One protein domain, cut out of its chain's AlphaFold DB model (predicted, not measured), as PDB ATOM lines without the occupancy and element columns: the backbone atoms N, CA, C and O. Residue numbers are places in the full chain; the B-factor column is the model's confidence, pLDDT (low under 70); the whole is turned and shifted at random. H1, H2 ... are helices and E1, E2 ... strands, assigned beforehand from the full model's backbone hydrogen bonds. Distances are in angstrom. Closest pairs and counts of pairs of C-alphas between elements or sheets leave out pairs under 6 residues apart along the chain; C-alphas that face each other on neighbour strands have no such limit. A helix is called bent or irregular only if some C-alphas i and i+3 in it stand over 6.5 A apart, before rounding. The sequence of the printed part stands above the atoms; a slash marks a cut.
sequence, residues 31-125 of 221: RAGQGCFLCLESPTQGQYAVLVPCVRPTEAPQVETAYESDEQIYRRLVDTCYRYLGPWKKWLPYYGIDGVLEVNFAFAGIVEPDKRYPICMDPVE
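AT A GLANCE: This is residues 31 to 125 of the 221 residues of an uncharacterized protein of Verticillium longisporum (UniProt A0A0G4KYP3). A long, narrow strand hairpin, E1 and E2, has helix H1 over one face and is crossed by a second hairpin, E3 and E4, which joins it at E2 and carries the sheet on in a curl like part of a barrel. H2 is a short turn of helix at the end of H1, away from the sheet, and the loop of residues 54 to 69 reaches out to one end of the longest axis. The printed part has 95 residues, with two named helices and four named strands in the order E1 E2 H1 H2 E3 E4. The sheet runs E1 E2 E4 E3, all antiparallel, and the class is mixed, helices and strands. The whole is only just loose, close to compact, with a radius of gyration of the C-alphas of 15.1 A and spans of 46 by 35 by 33 A.

HOW THE PARTS SIT: E1, residues 35 to 42, and E2, residues 46 to 53, form a hairpin, antiparallel at 156 degrees, with N 38 and O 50 2.9 A apart and N 48 and O 40 2.9 A apart, within hydrogen-bond range. H1, residues 70 to 85, is on the sheet at a height of 9.2 A, in two layers, a helix on one face of a sheet. It lies over E1 and E2, slantwise to the strands at 38 degrees to E2 on the local plane; its closest C-alphas to E2 are those of Leu 77 and Val 52, 6.6 A apart. H2, residues 87 to 91, is not on the sheet. H1, with residue 82 alone, and H2 only just touch, and only at the corner, with 3 pairs of C-alphas within 8 A, the closest those of Tyr 82 and Lys 90, 6.8 A apart. Every O i to N i+4 pair is within hydrogen-bond range in H1; in H2 0 of 1 is, beside 2 of 2 O i to N i+3 pairs. E3, residues 102 to 107, is an edge strand and forms a hairpin with E4, residues 116 to 123, antiparallel at 136 degrees, with N 120 and O 106 2.8 A apart. E4 is antiparallel to E2 at 111 degrees, with N 49 and O 117 2.8 A apart. Its pairing is staggered, with E2 over residues 116 to 118 and with E3 over 119 to 123, and it bends by 56 degrees at residue 120. E2, H1, H2 and E3 make a split strand-helix-strand unit, two strands running the same way with E4 between them, and its crossover is right-handed. E1 and E3 are apart.

IN THESE COORDINATES: E1 begins at C-alpha 35, (220.840, 314.756, 292.775), and is 21.9 A long; E2 is 22.2 A. H1 is 22.3 A long, from C-alpha 70 at (214.758, 304.317, 287.640). H2, 8.4 A, is neither bent nor irregular, but only just: C-alphas 87 and 90 are 6.0 A apart. E3 is 16.2 A long, and E4, 19.8 A, ends at C-alpha 123, (204.526, 317.462, 305.052).

THE WHOLE: The two C-alphas farthest apart, those of Thr 44 and Gln 62, are 46.5 A apart. The sheet is strongly twisted, with C-alphas up to 7.9 A off its best plane. The link from E2 to H1, 16 residues, is long. The printed part has no cut. The mean pLDDT of the printed part is 75.2; residues 31 to 35, 55 to 67 and 93 are under 70.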
ATOM      1  N   ARG A  31     225.178 321.247 289.740       41.31
ATOM      2  CA  ARG A  31     225.003 319.919 290.360       41.31
ATOM      3  C   ARG A  31     223.638 319.731 291.016       41.31
ATOM      4  O   ARG A  31     223.248 318.586 291.246       41.31
ATOM      5  N   ALA A  32     222.914 320.813 291.300       42.03
ATOM      6  CA  ALA A  32     221.573 320.759 291.873       42.03
ATOM      7  C   ALA A  32     220.599 320.001 290.953       42.03
ATOM      8  O   ALA A  32     219.765 319.246 291.443       42.03
ATOM      9  N   GLY A  33     220.800 320.072 289.631       48.91
ATOM     10  CA  GLY A  33     220.030 319.305 288.645       48.91
ATOM     11  C   GLY A  33     220.338 317.798 288.571       48.91
ATOM     12  O   GLY A  33     219.677 317.097 287.811       48.91
ATOM     13  N   GLN A  34     221.320 317.278 289.325       55.28
ATOM     14  CA  GLN A  34     221.811 315.886 289.237       55.28
ATOM     15  C   GLN A  34     221.838 315.149 290.591       55.28
ATOM     16  O   GLN A  34     222.762 314.382 290.893       55.28
ATOM     17  N   GLY A  35     220.848 315.379 291.452       60.34
ATOM     18  CA  GLY A  35     220.840 314.756 292.775       60.34
ATOM     19  C   GLY A  35     219.458 314.529 293.358       60.34
ATOM     20  O   GLY A  35     218.716 315.470 293.568       60.34
ATOM     21  N   CYS A  36     219.128 313.297 293.728       73.75
ATOM     22  CA  CYS A  36     217.976 313.057 294.593       73.75
ATOM     23  C   CYS A  36     218.400 313.313 296.040       73.75
ATOM     24  O   CYS A  36     219.476 312.863 296.435       73.75
ATOM     25  N   PHE A  37     217.581 313.966 296.863       76.31
ATOM     26  CA  PHE A  37     217.823 313.951 298.305       76.31
ATOM     27  C   PHE A  37     216.914 312.932 298.974       76.31
ATOM     28  O   PHE A  37     215.712 312.878 298.732       76.31
ATOM     29  N   LEU A  38     217.518 312.113 299.829       79.62
ATOM     30  CA  LEU A  38     216.792 311.295 300.780       79.62
ATOM     31  C   LEU A  38     216.609 312.122 302.049       79.62
ATOM     32  O   LEU A  38     217.572 312.370 302.781       79.62
ATOM     33  N   CYS A  39     215.380 312.546 302.285       80.69
ATOM     34  CA  CYS A  39     214.992 313.257 303.487       80.69
ATOM     35  C   CYS A  39     214.700 312.260 304.613       80.69
ATOM     36  O   CYS A  39     213.979 311.282 304.423       80.69
ATOM     37  N   LEU A  40     215.303 312.482 305.779       81.38
ATOM     38  CA  LEU A  40     215.221 311.592 306.929       81.38
ATOM     39  C   LEU A  40     214.890 312.400 308.179       81.38
ATOM     40  O   LEU A  40     215.422 313.488 308.398       81.38
ATOM     41  N   GLU A  41     214.044 311.823 309.022       82.88
ATOM     42  CA  GLU A  41     213.737 312.342 310.346       82.88
ATOM     43  C   GLU A  41     214.082 311.288 311.396       82.88
ATOM     44  O   GLU A  41     213.718 310.114 311.284       82.88
ATOM     45  N   SER A  42     214.821 311.705 312.419       78.94
ATOM     46  CA  SER A  42     215.224 310.852 313.530       78.94
ATOM     47  C   SER A  42     215.059 311.591 314.858       78.94
ATOM     48  O   SER A  42     215.509 312.732 314.970       78.94
ATOM     49  N   PRO A  43     214.542 310.935 315.916       77.38
ATOM     50  CA  PRO A  43     214.445 311.545 317.243       77.38
ATOM     51  C   PRO A  43     215.788 312.019 317.813       77.38
ATOM     52  O   PRO A  43     215.822 312.923 318.641       77.38
ATOM     53  N   THR A  44     216.898 311.394 317.411       80.81
ATOM     54  CA  THR A  44     218.234 311.691 317.950       80.81
ATOM     55  C   THR A  44     219.054 312.623 317.069       80.81
ATOM     56  O   THR A  44     219.997 313.236 317.560       80.81
ATOM     57  N   GLN A  45     218.732 312.708 315.778       79.12
ATOM     58  CA  GLN A  45     219.523 313.442 314.784       79.12
ATOM     59  C   GLN A  45     218.738 314.574 314.108       79.12
ATOM     60  O   GLN A  45     219.305 315.287 313.288       79.12
ATOM     61  N   GLY A  46     217.462 314.756 314.455       84.69
ATOM     62  CA  GLY A  46     216.597 315.756 313.841       84.69
ATOM     63  C   GLY A  46     216.262 315.426 312.387       84.69
ATOM     64  O   GLY A  46     216.242 314.258 311.988       84.69
ATOM     65  N   GLN A  47     215.981 316.473 311.616       86.81
ATOM     66  CA  GLN A  47     215.633 316.407 310.200       86.81
ATOM     67  C   GLN A  47     216.853 316.737 309.340       86.81
ATOM     68  O   GLN A  47     217.499 317.773 309.514       86.81
ATOM     69  N   TYR A  48     217.180 315.850 308.405       84.12
ATOM     70  CA  TYR A  48     218.320 316.035 307.516       84.12
ATOM     71  C   TYR A  48     218.064 315.435 306.134       84.12
ATOM     72  O   TYR A  48     217.388 314.420 305.983       84.12
ATOM     73  N   ALA A  49     218.651 316.055 305.118       84.38
ATOM     74  CA  ALA A  49     218.726 315.521 303.769       84.38
ATOM     75  C   ALA A  49     220.090 314.871 303.532       84.38
ATOM     76  O   ALA A  49     221.137 315.373 303.954       84.38
ATOM     77  N   VAL A  50     220.078 313.763 302.801       81.38
ATOM     78  CA  VAL A  50     221.275 313.108 302.280       81.38
ATOM     79  C   VAL A  50     221.228 313.171 300.767       81.38
ATOM     80  O   VAL A  50     220.314 312.629 300.152       81.38
ATOM     81  N   LEU A  51     222.245 313.780 300.160       79.75
ATOM     82  CA  LEU A  51     222.397 313.757 298.711       79.75
ATOM     83  C   LEU A  51     222.681 312.324 298.235       79.75
ATOM     84  O   LEU A  51     223.696 311.719 298.594       79.75
ATOM     85  N   VAL A  52     221.798 311.810 297.390       76.88
ATOM     86  CA  VAL A  52     221.940 310.570 296.634       76.88
ATOM     87  C   VAL A  52     222.260 310.959 295.191       76.88
ATOM     88  O   VAL A  52     221.369 311.386 294.458       76.88
ATOM     89  N   PRO A  53     223.532 310.841 294.764       72.69
ATOM     90  CA  PRO A  53     223.913 311.169 293.396       72.69
ATOM     91  C   PRO A  53     223.072 310.353 292.418       72.69
ATOM     92  O   PRO A  53     222.920 309.146 292.626       72.69
ATOM     93  N   CYS A  54     222.561 310.976 291.363       70.19
ATOM     94  CA  CYS A  54     221.869 310.303 290.267       70.19
ATOM     95  C   CYS A  54     222.259 310.962 288.946       70.19
ATOM     96  O   CYS A  54     222.377 312.184 288.871       70.19
ATOM     97  N   VAL A  55     222.467 310.167 287.901       67.56
ATOM     98  CA  VAL A  55     222.811 310.719 286.586       67.56
ATOM     99  C   VAL A  55     221.521 310.922 285.800       67.56
ATOM    100  O   VAL A  55     221.020 310.002 285.155       67.56
ATOM    101  N   ARG A  56     220.971 312.135 285.883       60.50
ATOM    102  CA  ARG A  56     219.820 312.595 285.098       60.50
ATOM    103  C   ARG A  56     220.235 313.845 284.321       60.50
ATOM    104  O   ARG A  56     220.696 314.798 284.946       60.50
ATOM    105  N   PRO A  57     220.152 313.852 282.983       49.66
ATOM    106  CA  PRO A  57     220.384 315.071 282.224       49.66
ATOM    107  C   PRO A  57     219.223 316.054 282.444       49.66
ATOM    108  O   PRO A  57     218.068 315.648 282.535       49.66
ATOM    109  N   THR A  58     219.551 317.343 282.542       50.44
ATOM    110  CA  THR A  58     218.595 318.456 282.713       50.44
ATOM    111  C   THR A  58     217.857 318.789 281.407       50.44
ATOM    112  O   THR A  58     216.805 319.418 281.435       50.44
ATOM    113  N   GLU A  59     218.373 318.319 280.268       49.97
ATOM    114  CA  GLU A  59     217.824 318.531 278.925       49.97
ATOM    115  C   GLU A  59     217.765 317.211 278.137       49.97
ATOM    116  O   GLU A  59     218.499 316.263 278.433       49.97
ATOM    117  N   ALA A  60     216.909 317.154 277.111       46.09
ATOM    118  CA  ALA A  60     216.835 316.022 276.188       46.09
ATOM    119  C   ALA A  60     218.211 315.791 275.517       46.09
ATOM    120  O   ALA A  60     218.704 316.679 274.817       46.09
ATOM    121  N   PRO A  61     218.866 314.631 275.702       44.97
ATOM    122  CA  PRO A  61     220.218 314.414 275.199       44.97
ATOM    123  C   PRO A  61     220.270 314.398 273.673       44.97
ATOM    124  O   PRO A  61     219.608 313.594 273.022       44.97
ATOM    125  N   GLN A  62     221.153 315.217 273.103       46.78
ATOM    126  CA  GLN A  62     221.582 315.085 271.707       46.78
ATOM    127  C   GLN A  62     222.629 313.964 271.515       46.78
ATOM    128  O   GLN A  62     223.045 313.700 270.390       46.78
ATOM    129  N   VAL A  63     223.064 313.293 272.592       50.16
ATOM    130  CA  VAL A  63     224.085 312.230 272.566       50.16
ATOM    131  C   VAL A  63     223.740 311.126 273.573       50.16
ATOM    132  O   VAL A  63     223.388 311.419 274.713       50.16
ATOM    133  N   GLU A  64     223.868 309.862 273.153       44.56
ATOM    134  CA  GLU A  64     223.628 308.627 273.922       44.56
ATOM    135  C   GLU A  64     224.582 308.459 275.126       44.56
ATOM    136  O   GLU A  64     225.408 307.547 275.183       44.56
ATOM    137  N   THR A  65     224.494 309.314 276.141       52.66
ATOM    138  CA  THR A  65     224.932 308.911 277.482       52.66
ATOM    139  C   THR A  65     223.852 308.002 278.049       52.66
ATOM    140  O   THR A  65     222.713 308.437 278.205       52.66
ATOM    141  N   ALA A  66     224.190 306.737 278.313       55.72
ATOM    142  CA  ALA A  66     223.259 305.749 278.850       55.72
ATOM    143  C   ALA A  66     222.561 306.297 280.106       55.72
ATOM    144  O   ALA A  66     223.210 306.528 281.128       55.72
ATOM    145  N   TYR A  67     221.252 306.531 280.002       66.38
ATOM    146  CA  TYR A  67     220.414 306.972 281.110       66.38
ATOM    147  C   TYR A  67     220.559 306.017 282.296       66.38
ATOM    148  O   TYR A  67     220.554 304.795 282.119       66.38
ATOM    149  N   GLU A  68     220.657 306.562 283.509       74.69
ATOM    150  CA  GLU A  68     220.479 305.745 284.704       74.69
ATOM    151  C   GLU A  68     219.013 305.291 284.764       74.69
ATOM    152  O   GLU A  68     218.104 306.116 284.656       74.69
ATOM    153  N   SER A  69     218.767 303.986 284.903       82.56
ATOM    154  CA  SER A  69     217.393 303.488 284.991       82.56
ATOM    155  C   SER A  69     216.776 303.849 286.340       82.56
ATOM    156  O   SER A  69     217.462 303.872 287.364       82.56
ATOM    157  N   ASP A  70     215.459 304.061 286.378       83.44
ATOM    158  CA  ASP A  70     214.758 304.317 287.640       83.44
ATOM    159  C   ASP A  70     215.023 303.203 288.671       83.44
ATOM    160  O   ASP A  70     215.243 303.496 289.843       83.44
ATOM    161  N   GLU A  71     215.118 301.933 288.248       88.19
ATOM    162  CA  GLU A  71     215.510 300.814 289.123       88.19
ATOM    163  C   GLU A  71     216.853 301.067 289.828       88.19
ATOM    164  O   GLU A  71     216.987 300.794 291.025       88.19
ATOM    165  N   GLN A  72     217.862 301.562 289.103       86.62
ATOM    166  CA  GLN A  72     219.178 301.859 289.673       86.62
ATOM    167  C   GLN A  72     219.094 302.990 290.703       86.62
ATOM    168  O   GLN A  72     219.702 302.882 291.773       86.62
ATOM    169  N   ILE A  73     218.281 304.013 290.429       84.19
ATOM    170  CA  ILE A  73     218.057 305.143 291.336       84.19
ATOM    171  C   ILE A  73     217.335 304.674 292.607       84.19
ATOM    172  O   ILE A  73     217.834 304.911 293.708       84.19
ATOM    173  N   TYR A  74     216.230 303.927 292.489       86.44
ATOM    174  CA  TYR A  74     215.520 303.374 293.650       86.44
ATOM    175  C   TYR A  74     216.405 302.451 294.481       86.44
ATOM    176  O   TYR A  74     216.420 302.564 295.706       86.44
ATOM    177  N   ARG A  75     217.196 301.573 293.852       88.25
ATOM    178  CA  ARG A  75     218.166 300.743 294.586       88.25
ATOM    179  C   ARG A  75     219.117 301.596 295.407       88.25
ATOM    180  O   ARG A  75     219.340 301.302 296.578       88.25
ATOM    181  N   ARG A  76     219.649 302.666 294.818       87.19
ATOM    182  CA  ARG A  76     220.585 303.567 295.494       87.19
ATOM    183  C   ARG A  76     219.921 304.335 296.636       87.19
ATOM    184  O   ARG A  76     220.543 304.477 297.691       87.19
ATOM    185  N   LEU A  77     218.681 304.792 296.461       85.12
ATOM    186  CA  LEU A  77     217.883 305.424 297.517       85.12
ATOM    187  C   LEU A  77     217.682 304.460 298.692       85.12
ATOM    188  O   LEU A  77     218.027 304.789 299.826       85.12
ATOM    189  N   VAL A  78     217.233 303.235 298.412       85.50
ATOM    190  CA  VAL A  78     216.978 302.191 299.414       85.50
ATOM    191  C   VAL A  78     218.259 301.781 300.142       85.50
ATOM    192  O   VAL A  78     218.291 301.730 301.372       85.50
ATOM    193  N   ASP A  79     219.347 301.533 299.411       87.25
ATOM    194  CA  ASP A  79     220.637 301.184 300.009       87.25
ATOM    195  C   ASP A  79     221.195 302.345 300.849       87.25
ATOM    196  O   ASP A  79     221.817 302.123 301.890       87.25
ATOM    197  N   THR A  80     220.954 303.598 300.451       84.88
ATOM    198  CA  THR A  80     221.300 304.769 301.270       84.88
ATOM    199  C   THR A  80     220.460 304.817 302.537       84.88
ATOM    200  O   THR A  80     221.029 304.918 303.619       84.88
ATOM    201  N   CYS A  81     219.147 304.639 302.432       83.19
ATOM    202  CA  CYS A  81     218.243 304.587 303.576       83.19
ATOM    203  C   CYS A  81     218.698 303.544 304.611       83.19
ATOM    204  O   CYS A  81     218.907 303.872 305.780       83.19
ATOM    205  N   TYR A  82     218.996 302.312 304.184       84.94
ATOM    206  CA  TYR A  82     219.487 301.271 305.092       84.94
ATOM    207  C   TYR A  82     220.877 301.547 305.668       84.94
ATOM    208  O   TYR A  82     221.141 301.148 306.803       84.94
ATOM    209  N   ARG A  83     221.767 302.240 304.946       85.50
ATOM    210  CA  ARG A  83     223.055 302.672 305.515       85.50
ATOM    211  C   ARG A  83     222.864 303.591 306.721       85.50
ATOM    212  O   ARG A  83     223.591 303.427 307.695       85.50
ATOM    213  N   TYR A  84     221.877 304.488 306.678       79.56
ATOM    214  CA  TYR A  84     221.573 305.402 307.785       79.56
ATOM    215  C   TYR A  84     220.731 304.753 308.887       79.56
ATOM    216  O   TYR A  84     221.017 304.938 310.067       79.56
ATOM    217  N   LEU A  85     219.723 303.950 308.537       78.44
ATOM    218  CA  LEU A  85     218.844 303.314 309.524       78.44
ATOM    219  C   LEU A  85     219.483 302.104 310.222       78.44
ATOM    220  O   LEU A  85     219.000 301.699 311.283       78.44
ATOM    221  N   GLY A  86     220.531 301.520 309.640       83.25
ATOM    222  CA  GLY A  86     221.195 300.306 310.109       83.25
ATOM    223  C   GLY A  86     221.098 299.182 309.068       83.25
ATOM    224  O   GLY A  86     220.010 298.629 308.892       83.25
ATOM    225  N   PRO A  87     222.208 298.766 308.422       84.38
ATOM    226  CA  PRO A  87     222.176 297.812 307.304       84.38
ATOM    227  C   PRO A  87     221.527 296.460 307.629       84.38
ATOM    228  O   PRO A  87     220.949 295.814 306.759       84.38
ATOM    229  N   TRP A  88     221.596 296.037 308.894       80.69
ATOM    230  CA  TRP A  88     220.997 294.792 309.376       80.69
ATOM    231  C   TRP A  88     219.467 294.772 309.245       80.69
ATOM    232  O   TRP A  88     218.880 293.699 309.118       80.69
ATOM    233  N   LYS A  89     218.818 295.944 309.217       83.44
ATOM    234  CA  LYS A  89     217.360 296.063 309.136       83.44
ATOM    235  C   LYS A  89     216.781 295.573 307.806       83.44
ATOM    236  O   LYS A  89     215.618 295.191 307.775       83.44
ATOM    237  N   LYS A  90     217.596 295.485 306.746       81.38
ATOM    238  CA  LYS A  90     217.220 294.900 305.443       81.38
ATOM    239  C   LYS A  90     216.761 293.437 305.541       81.38
ATOM    240  O   LYS A  90     216.066 292.953 304.656       81.38
ATOM    241  N   TRP A  91     217.159 292.729 306.597       82.12
ATOM    242  CA  TRP A  91     216.847 291.312 306.797       82.12
ATOM    243  C   TRP A  91     215.621 291.069 307.684       82.12
ATOM    244  O   TRP A  91     215.282 289.919 307.955       82.12
ATOM    245  N   LEU A  92     214.955 292.128 308.156       83.38
ATOM    246  CA  LEU A  92     213.759 292.002 308.980       83.38
ATOM    247  C   LEU A  92     212.503 291.871 308.095       83.38
ATOM    248  O   LEU A  92     212.239 292.762 307.292       83.38
ATOM    249  N   PRO A  93     211.668 290.830 308.279       69.06
ATOM    250  CA  PRO A  93     210.523 290.533 307.406       69.06
ATOM    251  C   PRO A  93     209.366 291.552 307.444       69.06
ATOM    252  O   PRO A  93     208.418 291.416 306.678       69.06
ATOM    253  N   TYR A  94     209.445 292.580 308.294       73.25
ATOM    254  CA  TYR A  94     208.441 293.650 308.422       73.25
ATOM    255  C   TYR A  94     209.060 295.049 308.422       73.25
ATOM    256  O   TYR A  94     208.400 296.014 308.796       73.25
ATOM    257  N   TYR A  95     210.338 295.158 308.057       72.56
ATOM    258  CA  TYR A  95     211.031 296.435 308.015       72.56
ATOM    259  C   TYR A  95     211.288 296.834 306.566       72.56
ATOM    260  O   TYR A  95     211.806 296.051 305.773       72.56
ATOM    261  N   GLY A  96     210.911 298.058 306.226       74.25
ATOM    262  CA  GLY A  96     211.052 298.606 304.890       74.25
ATOM    263  C   GLY A  96     210.244 299.883 304.745       74.25
ATOM    264  O   GLY A  96     209.588 300.319 305.686       74.25
ATOM    265  N   ILE A  97     210.305 300.472 303.556       79.69
ATOM    266  CA  ILE A  97     209.557 301.686 303.225       79.69
ATOM    267  C   ILE A  97     208.070 301.334 303.218       79.69
ATOM    268  O   ILE A  97     207.643 300.444 302.475       79.69
ATOM    269  N   ASP A  98     207.283 301.969 304.079       76.31
ATOM    270  CA  ASP A  98     205.861 301.679 304.272       76.31
ATOM    271  C   ASP A  98     204.922 302.793 303.807       76.31
ATOM    272  O   ASP A  98     203.798 302.498 303.390       76.31
ATOM    273  N   GLY A  99     205.424 304.020 303.754       73.56
ATOM    274  CA  GLY A  99     204.788 305.179 303.152       73.56
ATOM    275  C   GLY A  99     205.786 306.001 302.346       73.56
ATOM    276  O   GLY A  99     206.991 305.921 302.564       73.56
ATOM    277  N   VAL A 100     205.240 306.766 301.406       75.56
ATOM    278  CA  VAL A 100     205.942 307.807 300.656       75.56
ATOM    279  C   VAL A 100     205.178 309.093 300.907       75.56
ATOM    280  O   VAL A 100     203.947 309.105 300.802       75.56
ATOM    281  N   LEU A 101     205.898 310.140 301.292       74.69
ATOM    282  CA  LEU A 101     205.329 311.450 301.576       74.69
ATOM    283  C   LEU A 101     205.982 312.481 300.673       74.69
ATOM    284  O   LEU A 101     207.197 312.495 300.475       74.69
ATOM    285  N   GLU A 102     205.152 313.372 300.158       77.12
ATOM    286  CA  GLU A 102     205.647 314.590 299.552       77.12
ATOM    287  C   GLU A 102     205.870 315.634 300.640       77.12
ATOM    288  O   GLU A 102     205.021 315.836 301.514       77.12
ATOM    289  N   VAL A 103     207.030 316.279 300.600       74.75
ATOM    290  CA  VAL A 103     207.416 317.289 301.579       74.75
ATOM    291  C   VAL A 103     207.917 318.535 300.867       74.75
ATOM    292  O   VAL A 103     208.603 318.464 299.845       74.75
ATOM    293  N   ASN A 104     207.606 319.686 301.448       77.00
ATOM    294  CA  ASN A 104     208.386 320.884 301.200       77.00
ATOM    295  C   ASN A 104     209.589 320.835 302.131       77.00
ATOM    296  O   ASN A 104     209.437 320.508 303.309       77.00
ATOM    297  N   PHE A 105     210.779 321.143 301.622       76.38
ATOM    298  CA  PHE A 105     211.944 321.253 302.484       76.38
ATOM    299  C   PHE A 105     212.789 322.478 302.153       76.38
ATOM    300  O   PHE A 105     212.869 322.918 301.009       76.38
ATOM    301  N   ALA A 106     213.439 323.017 303.179       79.69
ATOM    302  CA  ALA A 106     214.373 324.127 303.063       79.69
ATOM    303  C   ALA A 106     215.661 323.805 303.820       79.69
ATOM    304  O   ALA A 106     215.617 323.223 304.904       79.69
ATOM    305  N   PHE A 107     216.816 324.195 303.278       82.81
ATOM    306  CA  PHE A 107     218.090 324.042 303.978       82.81
ATOM    307  C   PHE A 107     218.154 324.979 305.191       82.81
ATOM    308  O   PHE A 107     217.975 326.187 305.067       82.81
ATOM    309  N   ALA A 108     218.432 324.409 306.362       82.44
ATOM    310  CA  ALA A 108     218.388 325.099 307.650       82.44
ATOM    311  C   ALA A 108     219.779 325.485 308.190       82.44
ATOM    312  O   ALA A 108     219.887 326.084 309.259       82.44
ATOM    313  N   GLY A 109     220.862 325.139 307.486       78.31
ATOM    314  CA  GLY A 109     222.223 325.377 307.965       78.31
ATOM    315  C   GLY A 109     223.319 324.955 306.989       78.31
ATOM    316  O   GLY A 109     223.067 324.689 305.815       78.31
ATOM    317  N   ILE A 110     224.555 324.912 307.490       79.94
ATOM    318  CA  ILE A 110     225.717 324.427 306.734       79.94
ATOM    319  C   ILE A 110     225.761 322.896 306.708       79.94
ATOM    320  O   ILE A 110     225.236 322.235 307.600       79.94
ATOM    321  N   VAL A 111     226.431 322.341 305.697       80.12
ATOM    322  CA  VAL A 111     226.626 320.893 305.554       80.12
ATOM    323  C   VAL A 111     227.412 320.338 306.745       80.12
ATOM    324  O   VAL A 111     228.483 320.849 307.081       80.12
ATOM    325  N   GLU A 112     226.899 319.276 307.363       81.75
ATOM    326  CA  GLU A 112     227.567 318.572 308.454       81.75
ATOM    327  C   GLU A 112     228.791 317.779 307.954       81.75
ATOM    328  O   GLU A 112     228.855 317.392 306.780       81.75
ATOM    329  N   PRO A 113     229.774 317.471 308.827       80.62
ATOM    330  CA  PRO A 113     230.994 316.750 308.444       80.62
ATOM    331  C   PRO A 113     230.765 315.391 307.765       80.62
ATOM    332  O   PRO A 113     231.620 314.915 307.020       80.62
ATOM    333  N   ASP A 114     229.618 314.761 308.003       80.00
ATOM    334  CA  ASP A 114     229.220 313.490 307.395       80.00
ATOM    335  C   ASP A 114     228.357 313.648 306.134       80.00
ATOM    336  O   ASP A 114     227.770 312.677 305.656       80.00
ATOM    337  N   LYS A 115     228.348 314.849 305.541       80.94
ATOM    338  CA  LYS A 115     227.608 315.202 304.317       80.94
ATOM    339  C   LYS A 115     226.086 315.185 304.480       80.94
ATOM    340  O   LYS A 115     225.373 315.041 303.484       80.94
ATOM    341  N   ARG A 116     225.587 315.339 305.708       82.44
ATOM    342  CA  ARG A 116     224.173 315.625 305.963       82.44
ATOM    343  C   ARG A 116     223.896 317.113 305.819       82.44
ATOM    344  O   ARG A 116     224.693 317.954 306.225       82.44
ATOM    345  N   TYR A 117     222.750 317.423 305.237       85.38
ATOM    346  CA  TYR A 117     222.264 318.783 305.083       85.38
ATOM    347  C   TYR A 117     221.146 318.986 306.103       85.38
ATOM    348  O   TYR A 117     220.123 318.309 305.986       85.38
ATOM    349  N   PRO A 118     221.308 319.864 307.103       83.69
ATOM    350  CA  PRO A 118     220.209 320.225 307.986       83.69
ATOM    351  C   PRO A 118     219.074 320.818 307.156       83.69
ATOM    352  O   PRO A 118     219.310 321.715 306.340       83.69
ATOM    353  N   ILE A 119     217.856 320.320 307.353       84.88
ATOM    354  CA  ILE A 119     216.669 320.809 306.649       84.88
ATOM    355  C   ILE A 119     215.525 321.058 307.627       84.88
ATOM    356  O   ILE A 119     215.457 320.440 308.686       84.88
ATOM    357  N   CYS A 120     214.616 321.942 307.240       81.50
ATOM    358  CA  CYS A 120     213.258 321.990 307.765       81.50
ATOM    359  C   CYS A 120     212.355 321.279 306.762       81.50
ATOM    360  O   CYS A 120     212.451 321.578 305.572       81.50
ATOM    361  N   MET A 121     211.523 320.349 307.224       84.94
ATOM    362  CA  MET A 121     210.546 319.646 306.397       84.94
ATOM    363  C   MET A 121     209.130 319.897 306.884       84.94
ATOM    364  O   MET A 121     208.834 319.683 308.058       84.94
ATOM    365  N   ASP A 122     208.256 320.221 305.939       81.62
ATOM    366  CA  ASP A 122     206.823 320.346 306.158       81.62
ATOM    367  C   ASP A 122     206.086 319.344 305.256       81.62
ATOM    368  O   ASP A 122     206.208 319.419 304.024       81.62
ATOM    369  N   PRO A 123     205.332 318.389 305.831       80.25
ATOM    370  CA  PRO A 123     204.526 317.462 305.052       80.25
ATOM    371  C   PRO A 123     203.510 318.206 304.191       80.25
ATOM    372  O   PRO A 123     202.760 319.057 304.675       80.25
ATOM    373  N   VAL A 124     203.447 317.843 302.915       81.19
ATOM    374  CA  VAL A 124     202.391 318.314 302.027       81.19
ATOM    375  C   VAL A 124     201.163 317.451 302.273       81.19
ATOM    376  O   VAL A 124     201.184 316.247 302.032       81.19
ATOM    377  N   GLU A 125     200.078 318.055 302.758       81.00
ATOM    378  CA  GLU A 125     198.822 317.336 302.966       81.00
ATOM    379  C   GLU A 125     198.132 317.079 301.613       81.00
ATOM    380  O   GLU A 125     197.630 318.028 300.997       81.00
TER     381      GLU A 125